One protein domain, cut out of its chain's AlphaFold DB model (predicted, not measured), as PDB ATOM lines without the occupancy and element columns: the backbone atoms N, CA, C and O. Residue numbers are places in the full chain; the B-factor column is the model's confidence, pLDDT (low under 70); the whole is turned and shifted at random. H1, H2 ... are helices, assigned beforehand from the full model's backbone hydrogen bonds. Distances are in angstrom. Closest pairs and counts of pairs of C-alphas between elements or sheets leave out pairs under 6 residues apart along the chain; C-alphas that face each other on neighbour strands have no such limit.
ATOM      1  N   HIS A   2     -32.814 -34.831  24.416       55.16
ATOM      2  CA  HIS A   2     -32.217 -36.164  24.638       55.16
ATOM      3  C   HIS A   2     -30.677 -36.208  24.673       55.16
ATOM      4  O   HIS A   2     -30.112 -36.963  25.455       55.16
ATOM      5  N   HIS A   3     -29.978 -35.392  23.877       60.94
ATOM      6  CA  HIS A   3     -28.506 -35.406  23.852       60.94
ATOM      7  C   HIS A   3     -27.861 -34.971  25.181       60.94
ATOM      8  O   HIS A   3     -26.807 -35.482  25.542       60.94
ATOM      9  N   LEU A   4     -28.506 -34.081  25.945       67.69
ATOM     10  CA  LEU A   4     -27.986 -33.611  27.237       67.69
ATOM     11  C   LEU A   4     -28.084 -34.682  28.331       67.69
ATOM     12  O   LEU A   4     -27.220 -34.746  29.202       67.69
ATOM     13  N   THR A   5     -29.107 -35.536  28.285       75.25
ATOM     14  CA  THR A   5     -29.266 -36.652  29.225       75.25
ATOM     15  C   THR A   5     -28.187 -37.711  29.006       75.25
ATOM     16  O   THR A   5     -27.552 -38.126  29.969       75.25
ATOM     17  N   TRP A   6     -27.897 -38.066  27.750       74.00
ATOM     18  CA  TRP A   6     -26.827 -39.014  27.413       74.00
ATOM     19  C   TRP A   6     -25.444 -38.536  27.852       74.00
ATOM     20  O   TRP A   6     -24.683 -39.313  28.419       74.00
ATOM     21  N   ILE A   7     -25.136 -37.247  27.664       80.75
ATOM     22  CA  ILE A   7     -23.851 -36.676  28.089       80.75
ATOM     23  C   ILE A   7     -23.684 -36.770  29.610       80.75
ATOM     24  O   ILE A   7     -22.623 -37.170  30.074       80.75
ATOM     25  N   ARG A   8     -24.728 -36.464  30.393       73.88
ATOM     26  CA  ARG A   8     -24.684 -36.579  31.864       73.88
ATOM     27  C   ARG A   8     -24.482 -38.021  32.330       73.88
ATOM     28  O   ARG A   8     -23.732 -38.251  33.272       73.88
ATOM     29  N   ILE A   9     -25.115 -38.975  31.651       76.12
ATOM     30  CA  ILE A   9     -24.973 -40.407  31.941       76.12
ATOM     31  C   ILE A   9     -23.554 -40.885  31.613       76.12
ATOM     32  O   ILE A   9     -22.931 -41.549  32.436       76.12
ATOM     33  N   LEU A  10     -23.008 -40.497  30.459       79.00
ATOM     34  CA  LEU A  10     -21.632 -40.826  30.077       79.00
ATOM     35  C   LEU A  10     -20.609 -40.226  31.049       79.00
ATOM     36  O   LEU A  10     -19.643 -40.894  31.400       79.00
ATOM     37  N   LEU A  11     -20.845 -39.005  31.533       83.69
ATOM     38  CA  LEU A  11     -19.994 -38.355  32.533       83.69
ATOM     39  C   LEU A  11     -20.014 -39.094  33.879       83.69
ATOM     40  O   LEU A  11     -18.963 -39.286  34.486       83.69
ATOM     41  N   LEU A  12     -21.190 -39.548  34.322       82.06
ATOM     42  CA  LEU A  12     -21.334 -40.354  35.537       82.06
ATOM     43  C   LEU A  12     -20.651 -41.720  35.406       82.06
ATOM     44  O   LEU A  12     -19.947 -42.134  36.323       82.06
ATOM     45  N   LEU A  13     -20.808 -42.393  34.262       80.00
ATOM     46  CA  LEU A  13     -20.135 -43.664  33.982       80.00
ATOM     47  C   LEU A  13     -18.615 -43.502  33.917       80.00
ATOM     48  O   LEU A  13     -17.893 -44.332  34.461       80.00
ATOM     49  N   ALA A  14     -18.127 -42.420  33.307       79.88
ATOM     50  CA  ALA A  14     -16.705 -42.106  33.275       79.88
ATOM     51  C   ALA A  14     -16.151 -41.866  34.689       79.88
ATOM     52  O   ALA A  14     -15.118 -42.428  35.039       79.88
ATOM     53  N   ALA A  15     -16.859 -41.104  35.529       80.19
ATOM     54  CA  ALA A  15     -16.459 -40.873  36.918       80.19
ATOM     55  C   ALA A  15     -16.443 -42.171  37.749       80.19
ATOM     56  O   ALA A  15     -15.495 -42.410  38.494       80.19
ATOM     57  N   LEU A  16     -17.445 -43.040  37.578       80.50
ATOM     58  CA  LEU A  16     -17.496 -44.366  38.207       80.50
ATOM     59  C   LEU A  16     -16.356 -45.275  37.731       80.50
ATOM     60  O   LEU A  16     -15.713 -45.923  38.552       80.50
ATOM     61  N   GLY A  17     -16.060 -45.290  36.430       82.50
ATOM     62  CA  GLY A  17     -14.946 -46.060  35.873       82.50
ATOM     63  C   GLY A  17     -13.585 -45.602  36.406       82.50
ATOM     64  O   GLY A  17     -12.742 -46.433  36.748       82.50
ATOM     65  N   VAL A  18     -13.385 -44.287  36.551       84.62
ATOM     66  CA  VAL A  18     -12.176 -43.715  37.171       84.62
ATOM     67  C   VAL A  18     -12.081 -44.100  38.650       84.62
ATOM     68  O   VAL A  18     -11.012 -44.474  39.120       84.62
ATOM     69  N   LEU A  19     -13.192 -44.072  39.388       83.19
ATOM     70  CA  LEU A  19     -13.200 -44.470  40.794       83.19
ATOM     71  C   LEU A  19     -12.817 -45.948  40.965       83.19
ATOM     72  O   LEU A  19     -11.976 -46.274  41.797       83.19
ATOM     73  N   VAL A  20     -13.384 -46.833  40.143       81.12
ATOM     74  CA  VAL A  20     -13.085 -48.273  40.176       81.12
ATOM     75  C   VAL A  20     -11.631 -48.540  39.795       81.12
ATOM     76  O   VAL A  20     -10.956 -49.307  40.474       81.12
ATOM     77  N   THR A  21     -11.112 -47.881  38.758       78.69
ATOM     78  CA  THR A  21      -9.699 -48.034  38.366       78.69
ATOM     79  C   THR A  21      -8.740 -47.511  39.428       78.69
ATOM     80  O   THR A  21      -7.724 -48.155  39.668       78.69
ATOM     81  N   LEU A  22      -9.061 -46.412  40.116       78.75
ATOM     82  CA  LEU A  22      -8.277 -45.932  41.257       78.75
ATOM     83  C   LEU A  22      -8.295 -46.919  42.421       78.75
ATOM     84  O   LEU A  22      -7.247 -47.152  43.016       78.75
ATOM     85  N   ILE A  23      -9.449 -47.519  42.722       74.75
ATOM     86  CA  ILE A  23      -9.550 -48.563  43.745       74.75
ATOM     87  C   ILE A  23      -8.631 -49.722  43.355       74.75
ATOM     88  O   ILE A  23      -7.718 -50.014  44.116       74.75
ATOM     89  N   VAL A  24      -8.770 -50.276  42.144       72.69
ATOM     90  CA  VAL A  24      -7.921 -51.362  41.609       72.69
ATOM     91  C   VAL A  24      -6.425 -51.004  41.621       72.69
ATOM     92  O   VAL A  24      -5.583 -51.828  41.965       72.69
ATOM     93  N   LEU A  25      -6.049 -49.766  41.298       72.00
ATOM     94  CA  LEU A  25      -4.641 -49.358  41.348       72.00
ATOM     95  C   LEU A  25      -4.098 -49.317  42.782       72.00
ATOM     96  O   LEU A  25      -2.949 -49.686  43.014       72.00
ATOM     97  N   GLN A  26      -4.911 -48.872  43.742       69.00
ATOM     98  CA  GLN A  26      -4.548 -48.907  45.159       69.00
ATOM     99  C   GLN A  26      -4.475 -50.349  45.676       69.00
ATOM    100  O   GLN A  26      -3.650 -50.636  46.543       69.00
ATOM    101  N   THR A  27      -5.287 -51.259  45.120       62.75
ATOM    102  CA  THR A  27      -5.308 -52.665  45.538       62.75
ATOM    103  C   THR A  27      -4.047 -53.420  45.134       62.75
ATOM    104  O   THR A  27      -3.445 -54.107  45.953       62.75
ATOM    105  N   THR A  28      -3.585 -53.220  43.898       63.50
ATOM    106  CA  THR A  28      -2.403 -53.910  43.347       63.50
ATOM    107  C   THR A  28      -1.088 -53.616  44.074       63.50
ATOM    108  O   THR A  28      -0.121 -54.343  43.883       63.50
ATOM    109  N   LYS A  29      -1.025 -52.586  44.929       63.12
ATOM    110  CA  LYS A  29       0.168 -52.292  45.740       63.12
ATOM    111  C   LYS A  29       0.252 -53.055  47.068       63.12
ATOM    112  O   LYS A  29       1.261 -52.912  47.755       63.12
ATOM    113  N   ARG A  30      -0.769 -53.827  47.456       59.41
ATOM    114  CA  ARG A  30      -0.771 -54.640  48.686       59.41
ATOM    115  C   ARG A  30      -0.820 -56.125  48.327       59.41
ATOM    116  O   ARG A  30      -1.898 -56.702  48.257       59.41
ATOM    117  N   GLU A  31       0.347 -56.715  48.080       61.09
ATOM    118  CA  GLU A  31       0.496 -58.110  47.626       61.09
ATOM    119  C   GLU A  31       0.232 -59.165  48.721       61.09
ATOM    120  O   GLU A  31       0.038 -60.333  48.399       61.09
ATOM    121  N   ASP A  32       0.131 -58.779  49.997       60.06
ATOM    122  CA  ASP A  32       0.071 -59.750  51.103       60.06
ATOM    123  C   ASP A  32      -1.358 -60.164  51.546       60.06
ATOM    124  O   ASP A  32      -1.501 -61.031  52.404       60.06
ATOM    125  N   GLU A  33      -2.434 -59.615  50.955       62.91
ATOM    126  CA  GLU A  33      -3.845 -59.865  51.362       62.91
ATOM    127  C   GLU A  33      -4.728 -60.403  50.208       62.91
ATOM    128  O   GLU A  33      -5.871 -59.988  50.007       62.91
ATOM    129  N   GLN A  34      -4.194 -61.319  49.391       63.22
ATOM    130  CA  GLN A  34      -4.821 -61.814  48.149       63.22
ATOM    131  C   GLN A  34      -6.260 -62.359  48.321       63.22
ATOM    132  O   GLN A  34      -7.087 -62.233  47.413       63.22
ATOM    133  N   GLU A  35      -6.566 -62.980  49.464       66.75
ATOM    134  CA  GLU A  35      -7.857 -63.639  49.710       66.75
ATOM    135  C   GLU A  35      -8.970 -62.621  50.019       66.75
ATOM    136  O   GLU A  35     -10.051 -62.678  49.424       66.75
ATOM    137  N   ASP A  36      -8.660 -61.604  50.825       70.56
ATOM    138  CA  ASP A  36      -9.570 -60.494  51.119       70.56
ATOM    139  C   ASP A  36      -9.788 -59.609  49.883       70.56
ATOM    140  O   ASP A  36     -10.908 -59.166  49.603       70.56
ATOM    141  N   TRP A  37      -8.748 -59.413  49.065       68.56
ATOM    142  CA  TRP A  37      -8.843 -58.640  47.823       68.56
ATOM    143  C   TRP A  37      -9.820 -59.221  46.810       68.56
ATOM    144  O   TRP A  37     -10.550 -58.471  46.153       68.56
ATOM    145  N   ASN A  38      -9.863 -60.547  46.691       72.50
ATOM    146  CA  ASN A  38     -10.803 -61.206  45.798       72.50
ATOM    147  C   ASN A  38     -12.249 -60.911  46.233       72.50
ATOM    148  O   ASN A  38     -13.088 -60.567  45.399       72.50
ATOM    149  N   MET A  39     -12.530 -60.930  47.543       74.38
ATOM    150  CA  MET A  39     -13.846 -60.569  48.077       74.38
ATOM    151  C   MET A  39     -14.229 -59.125  47.716       74.38
ATOM    152  O   MET A  39     -15.334 -58.887  47.220       74.38
ATOM    153  N   TYR A  40     -13.315 -58.162  47.881       72.56
ATOM    154  CA  TYR A  40     -13.570 -56.759  47.527       72.56
ATOM    155  C   TYR A  40     -13.812 -56.546  46.027       72.56
ATOM    156  O   TYR A  40     -14.679 -55.751  45.649       72.56
ATOM    157  N   MET A  41     -13.102 -57.279  45.165       72.56
ATOM    158  CA  MET A  41     -13.312 -57.235  43.714       72.56
ATOM    159  C   MET A  41     -14.702 -57.748  43.328       72.56
ATOM    160  O   MET A  41     -15.408 -57.087  42.563       72.56
ATOM    161  N   TRP A  42     -15.144 -58.869  43.904       77.06
ATOM    162  CA  TRP A  42     -16.494 -59.394  43.678       77.06
ATOM    163  C   TRP A  42     -17.584 -58.442  44.171       77.06
ATOM    164  O   TRP A  42     -18.579 -58.244  43.472       77.06
ATOM    165  N   ILE A  43     -17.378 -57.793  45.320       79.94
ATOM    166  CA  ILE A  43     -18.297 -56.769  45.833       79.94
ATOM    167  C   ILE A  43     -18.395 -55.595  44.849       79.94
ATOM    168  O   ILE A  43     -19.502 -55.163  44.527       79.94
ATOM    169  N   CYS A  44     -17.271 -55.113  44.309       78.62
ATOM    170  CA  CYS A  44     -17.278 -54.030  43.320       78.62
ATOM    171  C   CYS A  44     -18.035 -54.415  42.041       78.62
ATOM    172  O   CYS A  44     -18.833 -53.622  41.536       78.62
ATOM    173  N   VAL A  45     -17.829 -55.636  41.536       78.88
ATOM    174  CA  VAL A  45     -18.545 -56.155  40.359       78.88
ATOM    175  C   VAL A  45     -20.047 -56.255  40.630       78.88
ATOM    176  O   VAL A  45     -20.849 -55.851  39.788       78.88
ATOM    177  N   LEU A  46     -20.442 -56.733  41.811       83.31
ATOM    178  CA  LEU A  46     -21.846 -56.870  42.191       83.31
ATOM    179  C   LEU A  46     -22.535 -55.502  42.321       83.31
ATOM    180  O   LEU A  46     -23.647 -55.321  41.825       83.31
ATOM    181  N   VAL A  47     -21.853 -54.510  42.900       82.50
ATOM    182  CA  VAL A  47     -22.343 -53.124  42.975       82.50
ATOM    183  C   VAL A  47     -22.498 -52.521  41.577       82.50
ATOM    184  O   VAL A  47     -23.540 -51.939  41.276       82.50
ATOM    185  N   LEU A  48     -21.512 -52.705  40.693       80.00
ATOM    186  CA  LEU A  48     -21.602 -52.272  39.294       80.00
ATOM    187  C   LEU A  48     -22.785 -52.923  38.572       80.00
ATOM    188  O   LEU A  48     -23.535 -52.229  37.886       80.00
ATOM    189  N   ALA A  49     -22.994 -54.227  38.760       79.19
ATOM    190  CA  ALA A  49     -24.116 -54.946  38.168       79.19
ATOM    191  C   ALA A  49     -25.468 -54.402  38.656       79.19
ATOM    192  O   ALA A  49     -26.366 -54.183  37.842       79.19
ATOM    193  N   ILE A  50     -25.609 -54.105  39.954       82.19
ATOM    194  CA  ILE A  50     -26.825 -53.490  40.510       82.19
ATOM    195  C   ILE A  50     -27.058 -52.107  39.900       82.19
ATOM    196  O   ILE A  50     -28.177 -51.813  39.481       82.19
ATOM    197  N   ILE A  51     -26.018 -51.273  39.797       80.44
ATOM    198  CA  ILE A  51     -26.122 -49.945  39.179       80.44
ATOM    199  C   ILE A  51     -26.606 -50.081  37.732       80.44
ATOM    200  O   ILE A  51     -27.568 -49.417  37.350       80.44
ATOM    201  N   VAL A  52     -26.007 -50.977  36.942       81.94
ATOM    202  CA  VAL A  52     -26.426 -51.229  35.555       81.94
ATOM    203  C   VAL A  52     -27.883 -51.694  35.493       81.94
ATOM    204  O   VAL A  52     -28.653 -51.139  34.714       81.94
ATOM    205  N   CYS A  53     -28.299 -52.642  36.338       80.69
ATOM    206  CA  CYS A  53     -29.687 -53.110  36.398       80.69
ATOM    207  C   CYS A  53     -30.672 -51.985  36.744       80.69
ATOM    208  O   CYS A  53     -31.715 -51.869  36.103       80.69
ATOM    209  N   VAL A  54     -30.342 -51.127  37.713       81.25
ATOM    210  CA  VAL A  54     -31.167 -49.965  38.077       81.25
ATOM    211  C   VAL A  54     -31.246 -48.976  36.914       81.25
ATOM    212  O   VAL A  54     -32.326 -48.473  36.619       81.25
ATOM    213  N   PHE A  55     -30.145 -48.734  36.201       73.06
ATOM    214  CA  PHE A  55     -30.126 -47.861  35.025       73.06
ATOM    215  C   PHE A  55     -30.942 -48.416  33.858       73.06
ATOM    216  O   PHE A  55     -31.698 -47.671  33.232       73.06
ATOM    217  N   VAL A  56     -30.816 -49.711  33.569       78.25
ATOM    218  CA  VAL A  56     -31.618 -50.391  32.544       78.25
ATOM    219  C   VAL A  56     -33.094 -50.357  32.938       78.25
ATOM    220  O   VAL A  56     -33.925 -49.988  32.115       78.25
ATOM    221  N   GLY A  57     -33.415 -50.619  34.207       77.12
ATOM    222  CA  GLY A  57     -34.768 -50.493  34.745       77.12
ATOM    223  C   GLY A  57     -35.332 -49.079  34.595       77.12
ATOM    224  O   GLY A  57     -36.420 -48.909  34.058       77.12
ATOM    225  N   LEU A  58     -34.573 -48.050  34.978       74.56
ATOM    226  CA  LEU A  58     -34.972 -46.645  34.837       74.56
ATOM    227  C   LEU A  58     -35.131 -46.208  33.377       74.56
ATOM    228  O   LEU A  58     -35.988 -45.381  33.085       74.56
ATOM    229  N   SER A  59     -34.330 -46.764  32.466       68.06
ATOM    230  CA  SER A  59     -34.413 -46.473  31.028       68.06
ATOM    231  C   SER A  59     -35.582 -47.192  30.350       68.06
ATOM    232  O   SER A  59     -36.109 -46.700  29.356       68.06
ATOM    233  N   LEU A  60     -35.976 -48.356  30.877       70.75
ATOM    234  CA  LEU A  60     -37.119 -49.138  30.408       70.75
ATOM    235  C   LEU A  60     -38.448 -48.645  30.971       70.75
ATOM    236  O   LEU A  60     -39.480 -48.957  30.382       70.75
ATOM    237  N   ILE A  61     -38.450 -47.893  32.078       64.88
ATOM    238  CA  ILE A  61     -39.658 -47.220  32.554       64.88
ATOM    239  C   ILE A  61     -40.020 -46.177  31.490       64.88
ATOM    240  O   ILE A  61     -39.306 -45.177  31.357       64.88
ATOM    241  N   PRO A  62     -41.102 -46.387  30.710       58.16
ATOM    242  CA  PRO A  62     -41.530 -45.379  29.760       58.16
ATOM    243  C   PRO A  62     -41.779 -44.088  30.545       58.16
ATOM    244  O   PRO A  62     -42.309 -44.155  31.663       58.16
TER     245      PRO A  62
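What this domain is: This is residues 2 to 62 of the 184 residues of an uncharacterized protein of viral metagenome (UniProt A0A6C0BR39). Two long helices, H2 and H1, run side by side as a flat, narrow U, joined at one end by a loop and with a gap between them. The printed part has 61 residues with two named helices, H1 then H2, and no named strand; the class is all helix. The whole is a loose rod, with a radius of gyration of the C-alphas of 15.0 A and spans of 48 by 19 by 5 A.

Where its parts are: Find C-alpha 34 at (-4.821, -61.814, 48.149); from there H2, residues 34 to 60, runs 39.0 A to C-alpha 60. H1, residues 2 to 27, starts at C-alpha 2, (-32.217, -36.164, 24.638), and runs 37.9 A.

How they stand to each other: H2 and H1 are close but not clearly touching; their closest C-alphas, those of Trp 37 and Thr 27, are 7.3 A apart. They run opposite ways at a shallow tilt of 6 degrees, 13.7 A centre to centre. Every O i to N i+4 pair is within hydrogen-bond range in H1, and 22 of 23 in H2.

The domain as a whole: The C-alphas farthest apart, of Asp 32 and Pro 62, are 48.9 A apart. The printed part has no cut, and the link is short. Look for pLDDT under 70 at residues 2 to 4, 26 to 35, 37, 59 and 61 to 62.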